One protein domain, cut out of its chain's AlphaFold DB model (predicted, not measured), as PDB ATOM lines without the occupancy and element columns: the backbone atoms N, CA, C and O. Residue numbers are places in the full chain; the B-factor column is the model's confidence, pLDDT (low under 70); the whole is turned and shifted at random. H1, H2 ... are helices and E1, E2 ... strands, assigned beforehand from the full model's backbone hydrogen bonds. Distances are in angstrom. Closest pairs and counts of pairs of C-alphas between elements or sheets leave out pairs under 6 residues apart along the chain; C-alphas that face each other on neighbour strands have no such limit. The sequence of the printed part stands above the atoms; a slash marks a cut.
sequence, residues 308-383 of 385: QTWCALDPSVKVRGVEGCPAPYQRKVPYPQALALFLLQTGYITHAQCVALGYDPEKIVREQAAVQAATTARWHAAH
ATOM      1  N   GLN A 308       2.285  14.089 -81.894       85.62
ATOM      2  CA  GLN A 308       0.869  13.716 -81.892       85.62
ATOM      3  C   GLN A 308       0.059  14.638 -82.814       85.62
ATOM      4  O   GLN A 308       0.350  15.832 -82.950       85.62
ATOM      5  N   THR A 309      -0.986  14.095 -83.437       92.00
ATOM      6  CA  THR A 309      -1.874  14.852 -84.324       92.00
ATOM      7  C   THR A 309      -3.332  14.636 -83.954       92.00
ATOM      8  O   THR A 309      -3.675  13.658 -83.295       92.00
ATOM      9  N   TRP A 310      -4.194  15.554 -84.377       93.56
ATOM     10  CA  TRP A 310      -5.643  15.425 -84.271       93.56
ATOM     11  C   TRP A 310      -6.300  15.829 -85.591       93.56
ATOM     12  O   TRP A 310      -5.686  16.513 -86.419       93.56
ATOM     13  N   CYS A 311      -7.539  15.384 -85.803       95.12
ATOM     14  CA  CYS A 311      -8.270  15.677 -87.028       95.12
ATOM     15  C   CYS A 311      -9.210  16.864 -86.850       95.12
ATOM     16  O   CYS A 311     -10.117  16.825 -86.025       95.12
ATOM     17  N   ALA A 312      -9.034  17.891 -87.679       97.06
ATOM     18  CA  ALA A 312      -9.965  19.010 -87.759       97.06
ATOM     19  C   ALA A 312     -11.236  18.674 -88.552       97.06
ATOM     20  O   ALA A 312     -12.087  19.536 -88.692       97.06
ATOM     21  N   LEU A 313     -11.378  17.468 -89.098       95.25
ATOM     22  CA  LEU A 313     -12.604  17.025 -89.757       95.25
ATOM     23  C   LEU A 313     -13.336  16.028 -88.859       95.25
ATOM     24  O   LEU A 313     -12.696  15.250 -88.147       95.25
ATOM     25  N   ASP A 314     -14.665  16.076 -88.861       93.12
ATOM     26  CA  ASP A 314     -15.483  15.129 -88.104       93.12
ATOM     27  C   ASP A 314     -15.300  13.689 -88.642       93.12
ATOM     28  O   ASP A 314     -15.324  13.498 -89.861       93.12
ATOM     29  N   PRO A 315     -15.136  12.661 -87.781       89.31
ATOM     30  CA  PRO A 315     -14.936  11.272 -88.212       89.31
ATOM     31  C   PRO A 315     -16.089  10.664 -89.033       89.31
ATOM     32  O   PRO A 315     -15.899   9.630 -89.696       89.31
ATOM     33  N   SER A 316     -17.285  11.265 -88.974       88.62
ATOM     34  CA  SER A 316     -18.441  10.890 -89.795       88.62
ATOM     35  C   SER A 316     -18.259  11.246 -91.272       88.62
ATOM     36  O   SER A 316     -18.829  10.572 -92.132       88.62
ATOM     37  N   VAL A 317     -17.415  12.231 -91.596       89.06
ATOM     38  CA  VAL A 317     -17.114  12.596 -92.980       89.06
ATOM     39  C   VAL A 317     -16.171  11.561 -93.588       89.06
ATOM     40  O   VAL A 317     -15.016  11.423 -93.186       89.06
ATOM     41  N   LYS A 318     -16.659  10.828 -94.592       86.12
ATOM     42  CA  LYS A 318     -15.865   9.842 -95.332       86.12
ATOM     43  C   LYS A 318     -15.343  10.448 -96.627       86.12
ATOM     44  O   LYS A 318     -16.111  10.761 -97.532       86.12
ATOM     45  N   VAL A 319     -14.022  10.574 -96.727       86.56
ATOM     46  CA  VAL A 319     -13.348  10.973 -97.966       86.56
ATOM     47  C   VAL A 319     -12.972   9.715 -98.740       86.56
ATOM     48  O   VAL A 319     -12.283   8.835 -98.225       86.56
ATOM     49  N   ARG A 320     -13.448   9.607 -99.985       87.00
ATOM     50  CA  ARG A 320     -13.214   8.428-100.828       87.00
ATOM     51  C   ARG A 320     -11.714   8.171-100.992       87.00
ATOM     52  O   ARG A 320     -10.975   9.062-101.395       87.00
ATOM     53  N   GLY A 321     -11.296   6.934-100.731       86.81
ATOM     54  CA  GLY A 321      -9.902   6.508-100.888       86.81
ATOM     55  C   GLY A 321      -8.953   7.001 -99.793       86.81
ATOM     56  O   GLY A 321      -7.748   6.841 -99.946       86.81
ATOM     57  N   VAL A 322      -9.470   7.589 -98.708       87.62
ATOM     58  CA  VAL A 322      -8.673   8.012 -97.551       87.62
ATOM     59  C   VAL A 322      -9.159   7.284 -96.307       87.62
ATOM     60  O   VAL A 322     -10.333   7.363 -95.944       87.62
ATOM     61  N   GLU A 323      -8.240   6.598 -95.636       85.38
ATOM     62  CA  GLU A 323      -8.466   6.023 -94.315       85.38
ATOM     63  C   GLU A 323      -7.984   7.006 -93.237       85.38
ATOM     64  O   GLU A 323      -6.899   7.581 -93.338       85.38
ATOM     65  N   GLY A 324      -8.804   7.240 -92.210       87.62
ATOM     66  CA  GLY A 324      -8.490   8.185 -91.138       87.62
ATOM     67  C   GLY A 324      -8.638   9.660 -91.535       87.62
ATOM     68  O   GLY A 324      -9.532  10.033 -92.295       87.62
ATOM     69  N   CYS A 325      -7.797  10.521 -90.956       92.31
ATOM     70  CA  CYS A 325      -7.861  11.964 -91.179       92.31
ATOM     71  C   CYS A 325      -7.160  12.360 -92.489       92.31
ATOM     72  O   CYS A 325      -5.951  12.143 -92.600       92.31
ATOM     73  N   PRO A 326      -7.840  13.004 -93.456       92.69
ATOM     74  CA  PRO A 326      -7.170  13.453 -94.670       92.69
ATOM     75  C   PRO A 326      -6.104  14.510 -94.357       92.69
ATOM     76  O   PRO A 326      -6.336  15.408 -93.546       92.69
ATOM     77  N   ALA A 327      -4.959  14.440 -95.046       92.00
ATOM     78  CA  ALA A 327      -3.783  15.273 -94.767       92.00
ATOM     79  C   ALA A 327      -4.073  16.790 -94.622       92.00
ATOM     80  O   ALA A 327      -3.556  17.394 -93.681       92.00
ATOM     81  N   PRO A 328      -4.947  17.428 -95.439       93.31
ATOM     82  CA  PRO A 328      -5.280  18.849 -95.271       93.31
ATOM     83  C   PRO A 328      -5.993  19.196 -93.952       93.31
ATOM     84  O   PRO A 328      -5.992  20.355 -93.527       93.31
ATOM     85  N   TYR A 329      -6.609  18.214 -93.291       95.00
ATOM     86  CA  TYR A 329      -7.343  18.371 -92.031       95.00
ATOM     87  C   TYR A 329      -6.565  17.859 -90.821       95.00
ATOM     88  O   TYR A 329      -6.996  18.076 -89.689       95.00
ATOM     89  N   GLN A 330      -5.404  17.242 -91.030       94.50
ATOM     90  CA  GLN A 330      -4.532  16.848 -89.938       94.50
ATOM     91  C   GLN A 330      -3.914  18.093 -89.290       94.50
ATOM     92  O   GLN A 330      -3.517  19.055 -89.957       94.50
ATOM     93  N   ARG A 331      -3.865  18.111 -87.960       93.88
ATOM     94  CA  ARG A 331      -3.293  19.205 -87.170       93.88
ATOM     95  C   ARG A 331      -2.275  18.636 -86.195       93.88
ATOM     96  O   ARG A 331      -2.589  17.712 -85.451       93.88
ATOM     97  N   LYS A 332      -1.063  19.198 -86.178       92.06
ATOM     98  CA  LYS A 332      -0.036  18.847 -85.186       92.06
ATOM     99  C   LYS A 332      -0.443  19.386 -83.808       92.06
ATOM    100  O   LYS A 332      -0.850  20.542 -83.690       92.06
ATOM    101  N   VAL A 333      -0.310  18.563 -82.770       92.94
ATOM    102  CA  VAL A 333      -0.390  18.994 -81.369       92.94
ATOM    103  C   VAL A 333       0.984  19.542 -80.972       92.94
ATOM    104  O   VAL A 333       1.983  18.839 -81.133       92.94
ATOM    105  N   PRO A 334       1.090  20.781 -80.460       93.12
ATOM    106  CA  PRO A 334       2.370  21.310 -79.999       93.12
ATOM    107  C   PRO A 334       2.984  20.428 -78.906       93.12
ATOM    108  O   PRO A 334       2.293  20.059 -77.960       93.12
ATOM    109  N   TYR A 335       4.289  20.148 -78.981       95.44
ATOM    110  CA  TYR A 335       4.963  19.243 -78.038       95.44
ATOM    111  C   TYR A 335       4.694  19.554 -76.550       95.44
ATOM    112  O   TYR A 335       4.281  18.644 -75.836       95.44
ATOM    113  N   PRO A 336       4.813  20.807 -76.061       97.00
ATOM    114  CA  PRO A 336       4.490  21.108 -74.666       97.00
ATOM    115  C   PRO A 336       3.032  20.799 -74.289       97.00
ATOM    116  O   PRO A 336       2.766  20.384 -73.171       97.00
ATOM    117  N   GLN A 337       2.085  20.956 -75.219       96.69
ATOM    118  CA  GLN A 337       0.695  20.570 -74.978       96.69
ATOM    119  C   GLN A 337       0.561  19.048 -74.882       96.69
ATOM    120  O   GLN A 337      -0.032  18.554 -73.929       96.69
ATOM    121  N   ALA A 338       1.146  18.313 -75.833       96.31
ATOM    122  CA  ALA A 338       1.131  16.851 -75.830       96.31
ATOM    123  C   ALA A 338       1.764  16.282 -74.550       96.31
ATOM    124  O   ALA A 338       1.190  15.399 -73.920       96.31
ATOM    125  N   LEU A 339       2.900  16.837 -74.114       97.88
ATOM    126  CA  LEU A 339       3.567  16.422 -72.882       97.88
ATOM    127  C   LEU A 339       2.727  16.718 -71.635       97.88
ATOM    128  O   LEU A 339       2.618  15.856 -70.773       97.88
ATOM    129  N   ALA A 340       2.121  17.904 -71.523       98.44
ATOM    130  CA  ALA A 340       1.299  18.242 -70.358       98.44
ATOM    131  C   ALA A 340       0.085  17.306 -70.221       98.44
ATOM    132  O   ALA A 340      -0.174  16.786 -69.137       98.44
ATOM    133  N   LEU A 341      -0.618  17.048 -71.329       97.69
ATOM    134  CA  LEU A 341      -1.764  16.136 -71.351       97.69
ATOM    135  C   LEU A 341      -1.347  14.692 -71.059       97.69
ATOM    136  O   LEU A 341      -2.019  14.008 -70.293       97.69
ATOM    137  N   PHE A 342      -0.214  14.255 -71.609       97.81
ATOM    138  CA  PHE A 342       0.334  12.932 -71.336       97.81
ATOM    139  C   PHE A 342       0.692  12.755 -69.854       97.81
ATOM    140  O   PHE A 342       0.265  11.781 -69.248       97.81
ATOM    141  N   LEU A 343       1.394  13.716 -69.242       98.50
ATOM    142  CA  LEU A 343       1.747  13.671 -67.816       98.50
ATOM    143  C   LEU A 343       0.518  13.680 -66.899       98.50
ATOM    144  O   LEU A 343       0.558  13.101 -65.814       98.50
ATOM    145  N   LEU A 344      -0.562  14.352 -67.311       98.44
ATOM    146  CA  LEU A 344      -1.839  14.303 -66.601       98.44
ATOM    147  C   LEU A 344      -2.467  12.909 -66.714       98.44
ATOM    148  O   LEU A 344      -2.884  12.343 -65.708       98.44
ATOM    149  N   GLN A 345      -2.506  12.350 -67.925       97.44
ATOM    150  CA  GLN A 345      -3.075  11.030 -68.195       97.44
ATOM    151  C   GLN A 345      -2.336   9.912 -67.447       97.44
ATOM    152  O   GLN A 345      -2.970   8.973 -66.975       97.44
ATOM    153  N   THR A 346      -1.013  10.014 -67.320       96.69
ATOM    154  CA  THR A 346      -0.168   9.032 -66.622       96.69
ATOM    155  C   THR A 346       0.015   9.332 -65.131       96.69
ATOM    156  O   THR A 346       0.699   8.594 -64.429       96.69
ATOM    157  N   GLY A 347      -0.619  10.390 -64.611       96.69
ATOM    158  CA  GLY A 347      -0.671  10.677 -63.175       96.69
ATOM    159  C   GLY A 347       0.579  11.334 -62.576       96.69
ATOM    160  O   GLY A 347       0.680  11.433 -61.355       96.69
ATOM    161  N   TYR A 348       1.512  11.827 -63.396       98.00
ATOM    162  CA  TYR A 348       2.683  12.583 -62.922       98.00
ATOM    163  C   TYR A 348       2.324  13.980 -62.423       98.00
ATOM    164  O   TYR A 348       3.044  14.556 -61.604       98.00
ATOM    165  N   ILE A 349       1.241  14.552 -62.950       98.25
ATOM    166  CA  ILE A 349       0.755  15.873 -62.560       98.25
ATOM    167  C   ILE A 349      -0.752  15.849 -62.327       98.25
ATOM    168  O   ILE A 349      -1.490  15.075 -62.932       98.25
ATOM    169  N   THR A 350      -1.224  16.739 -61.465       97.94
ATOM    170  CA  THR A 350      -2.655  16.947 -61.232       97.94
ATOM    171  C   THR A 350      -3.273  17.840 -62.306       97.94
ATOM    172  O   THR A 350      -2.579  18.591 -62.996       97.94
ATOM    173  N   HIS A 351      -4.605  17.837 -62.394       98.19
ATOM    174  CA  HIS A 351      -5.340  18.754 -63.267       98.19
ATOM    175  C   HIS A 351      -4.953  20.223 -63.018       98.19
ATOM    176  O   HIS A 351      -4.645  20.961 -63.952       98.19
ATOM    177  N   ALA A 352      -4.882  20.634 -61.747       98.31
ATOM    178  CA  ALA A 352      -4.491  21.991 -61.367       98.31
ATOM    179  C   ALA A 352      -3.065  22.342 -61.823       98.31
ATOM    180  O   ALA A 352      -2.822  23.454 -62.288       98.31
ATOM    181  N   GLN A 353      -2.126  21.394 -61.733       98.38
ATOM    182  CA  GLN A 353      -0.772  21.583 -62.252       98.38
ATOM    183  C   GLN A 353      -0.767  21.715 -63.778       98.38
ATOM    184  O   GLN A 353      -0.108  22.612 -64.290       98.38
ATOM    185  N   CYS A 354      -1.532  20.893 -64.501       98.50
ATOM    186  CA  CYS A 354      -1.651  20.975 -65.960       98.50
ATOM    187  C   CYS A 354      -2.185  22.349 -66.420       98.50
ATOM    188  O   CYS A 354      -1.576  23.020 -67.260       98.50
ATOM    189  N   VAL A 355      -3.248  22.839 -65.768       98.31
ATOM    190  CA  VAL A 355      -3.794  24.189 -65.984       98.31
ATOM    191  C   VAL A 355      -2.753  25.268 -65.668       98.31
ATOM    192  O   VAL A 355      -2.581  26.201 -66.450       98.31
ATOM    193  N   ALA A 356      -2.005  25.134 -64.568       98.06
ATOM    194  CA  ALA A 356      -0.960  26.087 -64.189       98.06
ATOM    195  C   ALA A 356       0.217  26.137 -65.185       98.06
ATOM    196  O   ALA A 356       0.904  27.155 -65.272       98.06
ATOM    197  N   LEU A 357       0.444  25.069 -65.957       97.94
ATOM    198  CA  LEU A 357       1.393  25.058 -67.076       97.94
ATOM    199  C   LEU A 357       0.841  25.736 -68.345       97.94
ATOM    200  O   LEU A 357       1.601  25.950 -69.290       97.94
ATOM    201  N   GLY A 358      -0.446  26.096 -68.358       97.62
ATOM    202  CA  GLY A 358      -1.142  26.737 -69.474       97.62
ATOM    203  C   GLY A 358      -1.933  25.780 -70.371       97.62
ATOM    204  O   GLY A 358      -2.360  26.197 -71.445       97.62
ATOM    205  N   TYR A 359      -2.127  24.522 -69.957       97.69
ATOM    206  CA  TYR A 359      -2.760  23.475 -70.766       97.69
ATOM    207  C   TYR A 359      -4.013  22.927 -70.080       97.69
ATOM    208  O   TYR A 359      -4.024  21.809 -69.582       97.69
ATOM    209  N   ASP A 360      -5.077  23.728 -70.042       98.00
ATOM    210  CA  ASP A 360      -6.395  23.293 -69.564       98.00
ATOM    211  C   ASP A 360      -6.999  22.259 -70.543       98.00
ATOM    212  O   ASP A 360      -7.322  22.630 -71.680       98.00
ATOM    213  N   PRO A 361      -7.156  20.978 -70.140       96.38
ATOM    214  CA  PRO A 361      -7.651  19.925 -71.024       96.38
ATOM    215  C   PRO A 361      -9.057  20.205 -71.556       96.38
ATOM    216  O   PRO A 361      -9.325  19.976 -72.734       96.38
ATOM    217  N   GLU A 362      -9.951  20.739 -70.724       96.88
ATOM    218  CA  GLU A 362     -11.328  21.009 -71.129       96.88
ATOM    219  C   GLU A 362     -11.385  22.155 -72.134       96.88
ATOM    220  O   GLU A 362     -12.123  22.101 -73.120       96.88
ATOM    221  N   LYS A 363     -10.579  23.199 -71.912       97.25
ATOM    222  CA  LYS A 363     -10.457  24.308 -72.859       97.25
ATOM    223  C   LYS A 363      -9.904  23.828 -74.199       97.25
ATOM    224  O   LYS A 363     -10.479  24.168 -75.228       97.25
ATOM    225  N   ILE A 364      -8.849  23.013 -74.182       96.50
ATOM    226  CA  ILE A 364      -8.249  22.433 -75.390       96.50
ATOM    227  C   ILE A 364      -9.290  21.628 -76.174       96.50
ATOM    228  O   ILE A 364      -9.442  21.843 -77.376       96.50
ATOM    229  N   VAL A 365     -10.037  20.743 -75.505       95.25
ATOM    230  CA  VAL A 365     -11.074  19.922 -76.151       95.25
ATOM    231  C   VAL A 365     -12.169  20.797 -76.760       95.25
ATOM    232  O   VAL A 365     -12.542  20.591 -77.913       95.25
ATOM    233  N   ARG A 366     -12.653  21.816 -76.036       97.31
ATOM    234  CA  ARG A 366     -13.664  22.752 -76.561       97.31
ATOM    235  C   ARG A 366     -13.166  23.517 -77.789       97.31
ATOM    236  O   ARG A 366     -13.905  23.660 -78.759       97.31
ATOM    237  N   GLU A 367     -11.925  23.997 -77.766       96.44
ATOM    238  CA  GLU A 367     -11.325  24.722 -78.892       96.44
ATOM    239  C   GLU A 367     -11.135  23.815 -80.116       96.44
ATOM    240  O   GLU A 367     -11.471  24.210 -81.235       96.44
ATOM    241  N   GLN A 368     -10.668  22.579 -79.916       95.88
ATOM    242  CA  GLN A 368     -10.544  21.586 -80.986       95.88
ATOM    243  C   GLN A 368     -11.908  21.226 -81.586       95.88
ATOM    244  O   GLN A 368     -12.040  21.207 -82.810       95.88
ATOM    245  N   ALA A 369     -12.933  21.028 -80.753       96.12
ATOM    246  CA  ALA A 369     -14.297  20.752 -81.203       96.12
ATOM    247  C   ALA A 369     -14.887  21.915 -82.018       96.12
ATOM    248  O   ALA A 369     -15.511  21.692 -83.053       96.12
ATOM    249  N   ALA A 370     -14.643  23.165 -81.609       97.38
ATOM    250  CA  ALA A 370     -15.088  24.340 -82.360       97.38
ATOM    251  C   ALA A 370     -14.421  24.429 -83.742       97.38
ATOM    252  O   ALA A 370     -15.087  24.694 -84.747       97.38
ATOM    253  N   VAL A 371     -13.111  24.167 -83.814       96.94
ATOM    254  CA  VAL A 371     -12.388  24.099 -85.092       96.94
ATOM    255  C   VAL A 371     -12.913  22.953 -85.953       96.94
ATOM    256  O   VAL A 371     -13.089  23.142 -87.158       96.94
ATOM    257  N   GLN A 372     -13.188  21.794 -85.354       97.12
ATOM    258  CA  GLN A 372     -13.730  20.642 -86.062       97.12
ATOM    259  C   GLN A 372     -15.104  20.947 -86.661       97.12
ATOM    260  O   GLN A 372     -15.290  20.804 -87.866       97.12
ATOM    261  N   ALA A 373     -16.032  21.478 -85.863       96.94
ATOM    262  CA  ALA A 373     -17.361  21.872 -86.321       96.94
ATOM    263  C   ALA A 373     -17.299  22.889 -87.475       96.94
ATOM    264  O   ALA A 373     -17.940  22.701 -88.511       96.94
ATOM    265  N   ALA A 374     -16.478  23.937 -87.341       97.44
ATOM    266  CA  ALA A 374     -16.319  24.953 -88.381       97.44
ATOM    267  C   ALA A 374     -15.715  24.384 -89.678       97.44
ATOM    268  O   ALA A 374     -16.099  24.778 -90.781       97.44
ATOM    269  N   THR A 375     -14.764  23.460 -89.558       97.06
ATOM    270  CA  THR A 375     -14.087  22.832 -90.699       97.06
ATOM    271  C   THR A 375     -15.017  21.855 -91.415       97.06
ATOM    272  O   THR A 375     -15.109  21.902 -92.639       97.06
ATOM    273  N   THR A 376     -15.770  21.044 -90.673       95.75
ATOM    274  CA  THR A 376     -16.791  20.133 -91.209       95.75
ATOM    275  C   THR A 376     -17.905  20.893 -91.925       95.75
ATOM    276  O   THR A 376     -18.274  20.533 -93.040       95.75
ATOM    277  N   ALA A 377     -18.384  22.009 -91.362       95.62
ATOM    278  CA  ALA A 377     -19.376  22.855 -92.027       95.62
ATOM    279  C   ALA A 377     -18.865  23.405 -93.372       95.62
ATOM    280  O   ALA A 377     -19.576  23.362 -94.376       95.62
ATOM    281  N   ARG A 378     -17.606  23.868 -93.425       95.31
ATOM    282  CA  ARG A 378     -16.970  24.308 -94.681       95.31
ATOM    283  C   ARG A 378     -16.802  23.165 -95.675       95.31
ATOM    284  O   ARG A 378     -16.985  23.379 -96.869       95.31
ATOM    285  N   TRP A 379     -16.468  21.969 -95.192       94.00
ATOM    286  CA  TRP A 379     -16.348  20.787 -96.037       94.00
ATOM    287  C   TRP A 379     -17.677  20.469 -96.728       94.00
ATOM    288  O   TRP A 379     -17.691  20.341 -97.950       94.00
ATOM    289  N   HIS A 380     -18.785  20.434 -95.978       93.88
ATOM    290  CA  HIS A 380     -20.122  20.197 -96.532       93.88
ATOM    291  C   HIS A 380     -20.567  21.294 -97.500       93.88
ATOM    292  O   HIS A 380     -21.161  20.992 -98.526       93.88
ATOM    293  N   ALA A 381     -20.248  22.559 -97.216       94.00
ATOM    294  CA  ALA A 381     -20.559  23.656 -98.131       94.00
ATOM    295  C   ALA A 381     -19.808  23.543 -99.472       94.00
ATOM    296  O   ALA A 381     -20.339  23.940-100.505       94.00
ATOM    297  N   ALA A 382     -18.584  23.005 -99.462       92.06
ATOM    298  CA  ALA A 382     -17.782  22.780-100.665       92.06
ATOM    299  C   ALA A 382     -18.117  21.466-101.395       92.06
ATOM    300  O   ALA A 382     -17.789  21.324-102.571       92.06
ATOM    301  N   HIS A 383     -18.764  20.522-100.707       89.38
ATOM    302  CA  HIS A 383     -19.184  19.223-101.236       89.38
ATOM    303  C   HIS A 383     -20.666  18.988-100.903       89.38
ATOM    304  O   HIS A 383     -20.980  18.089-100.114       89.38
TER     305      HIS A 383
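What this domain is: This is residues 308 to 383 of the 385 residues of an uncharacterized protein of Acetobacter okinawensis (UniProt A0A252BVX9). One long, straight helix, H3, runs along one side of a loosely built rod; beside its middle lies a tiny two-strand hairpin, E1 and E2, and at the end where H3 begins, two short helices, H1 and H2, form a helical hairpin. A long loop without a named element, residues 312 to 329, joins the two strands and reaches toward the end of the rod where H3 ends. The printed part has 76 residues with three named helices and two named strands, in the order E1, E2, H1, H2, H3; the sheet E1 - E2 is antiparallel and the class is mostly helix. The whole is loose, with a radius of gyration of the C-alphas of 14.8 A and spans of 43 by 21 by 17 A.

How they stand to each other: Strand E1, residues 309 to 311, and strand E2, residues 330 to 332, form an antiparallel hairpin with 147 degrees between their directions. C-alphas 309 and 332 face each other at 4.5 A, and N 310 and O 331, like N 331 and O 310, are within hydrogen-bond range at 2.9 A. Helix H1, residues 335 to 345, follows E2 after a tight link and is apart from E1. Helix H2, residues 351 to 356, touches H1, the closest C-alphas being those of Ala 340 and Cys 354, 6.0 A apart. H1 and H2 run opposite ways at a shallow tilt of 27 degrees, a helical hairpin. Helix H3, residues 361 to 382, is close to H2 but not clearly touching it, with the C-alphas of Val 355 and Pro 361 closest at 7.6 A; their lines are about perpendicular, at 82 degrees. H3 is also close to H1 but not clearly touching it, with the C-alphas of Leu 341 and Pro 361 closest at 7.0 A, at a steep tilt of 59 degrees. The closest C-alphas of E1 and H3 are those of Cys 311 and Gln 372, 7.4 A apart, while E2 and H3 are apart. In H1, H2 and H3 every O i to N i+4 pair is within hydrogen-bond range.

Where its parts are: E1 begins at C-alpha 309, (-1.874, 14.852, -84.324), and E2 begins at C-alpha 330, (-4.532, 16.848, -89.938). H1 is 15.1 A long, H2 8.6 A and H3 31.5 A. H3 ends at C-alpha 382, (-17.782, 22.780, -100.665).

The domain as a whole: The C-alphas farthest apart are those of Tyr 348 and His 383, at 44.6 A. The printed part has no cut. The link from E1 to E2 is long, with 18 residues, and the other links are tight. The mean pLDDT of the printed part is 94.7, and no printed residue is under 70.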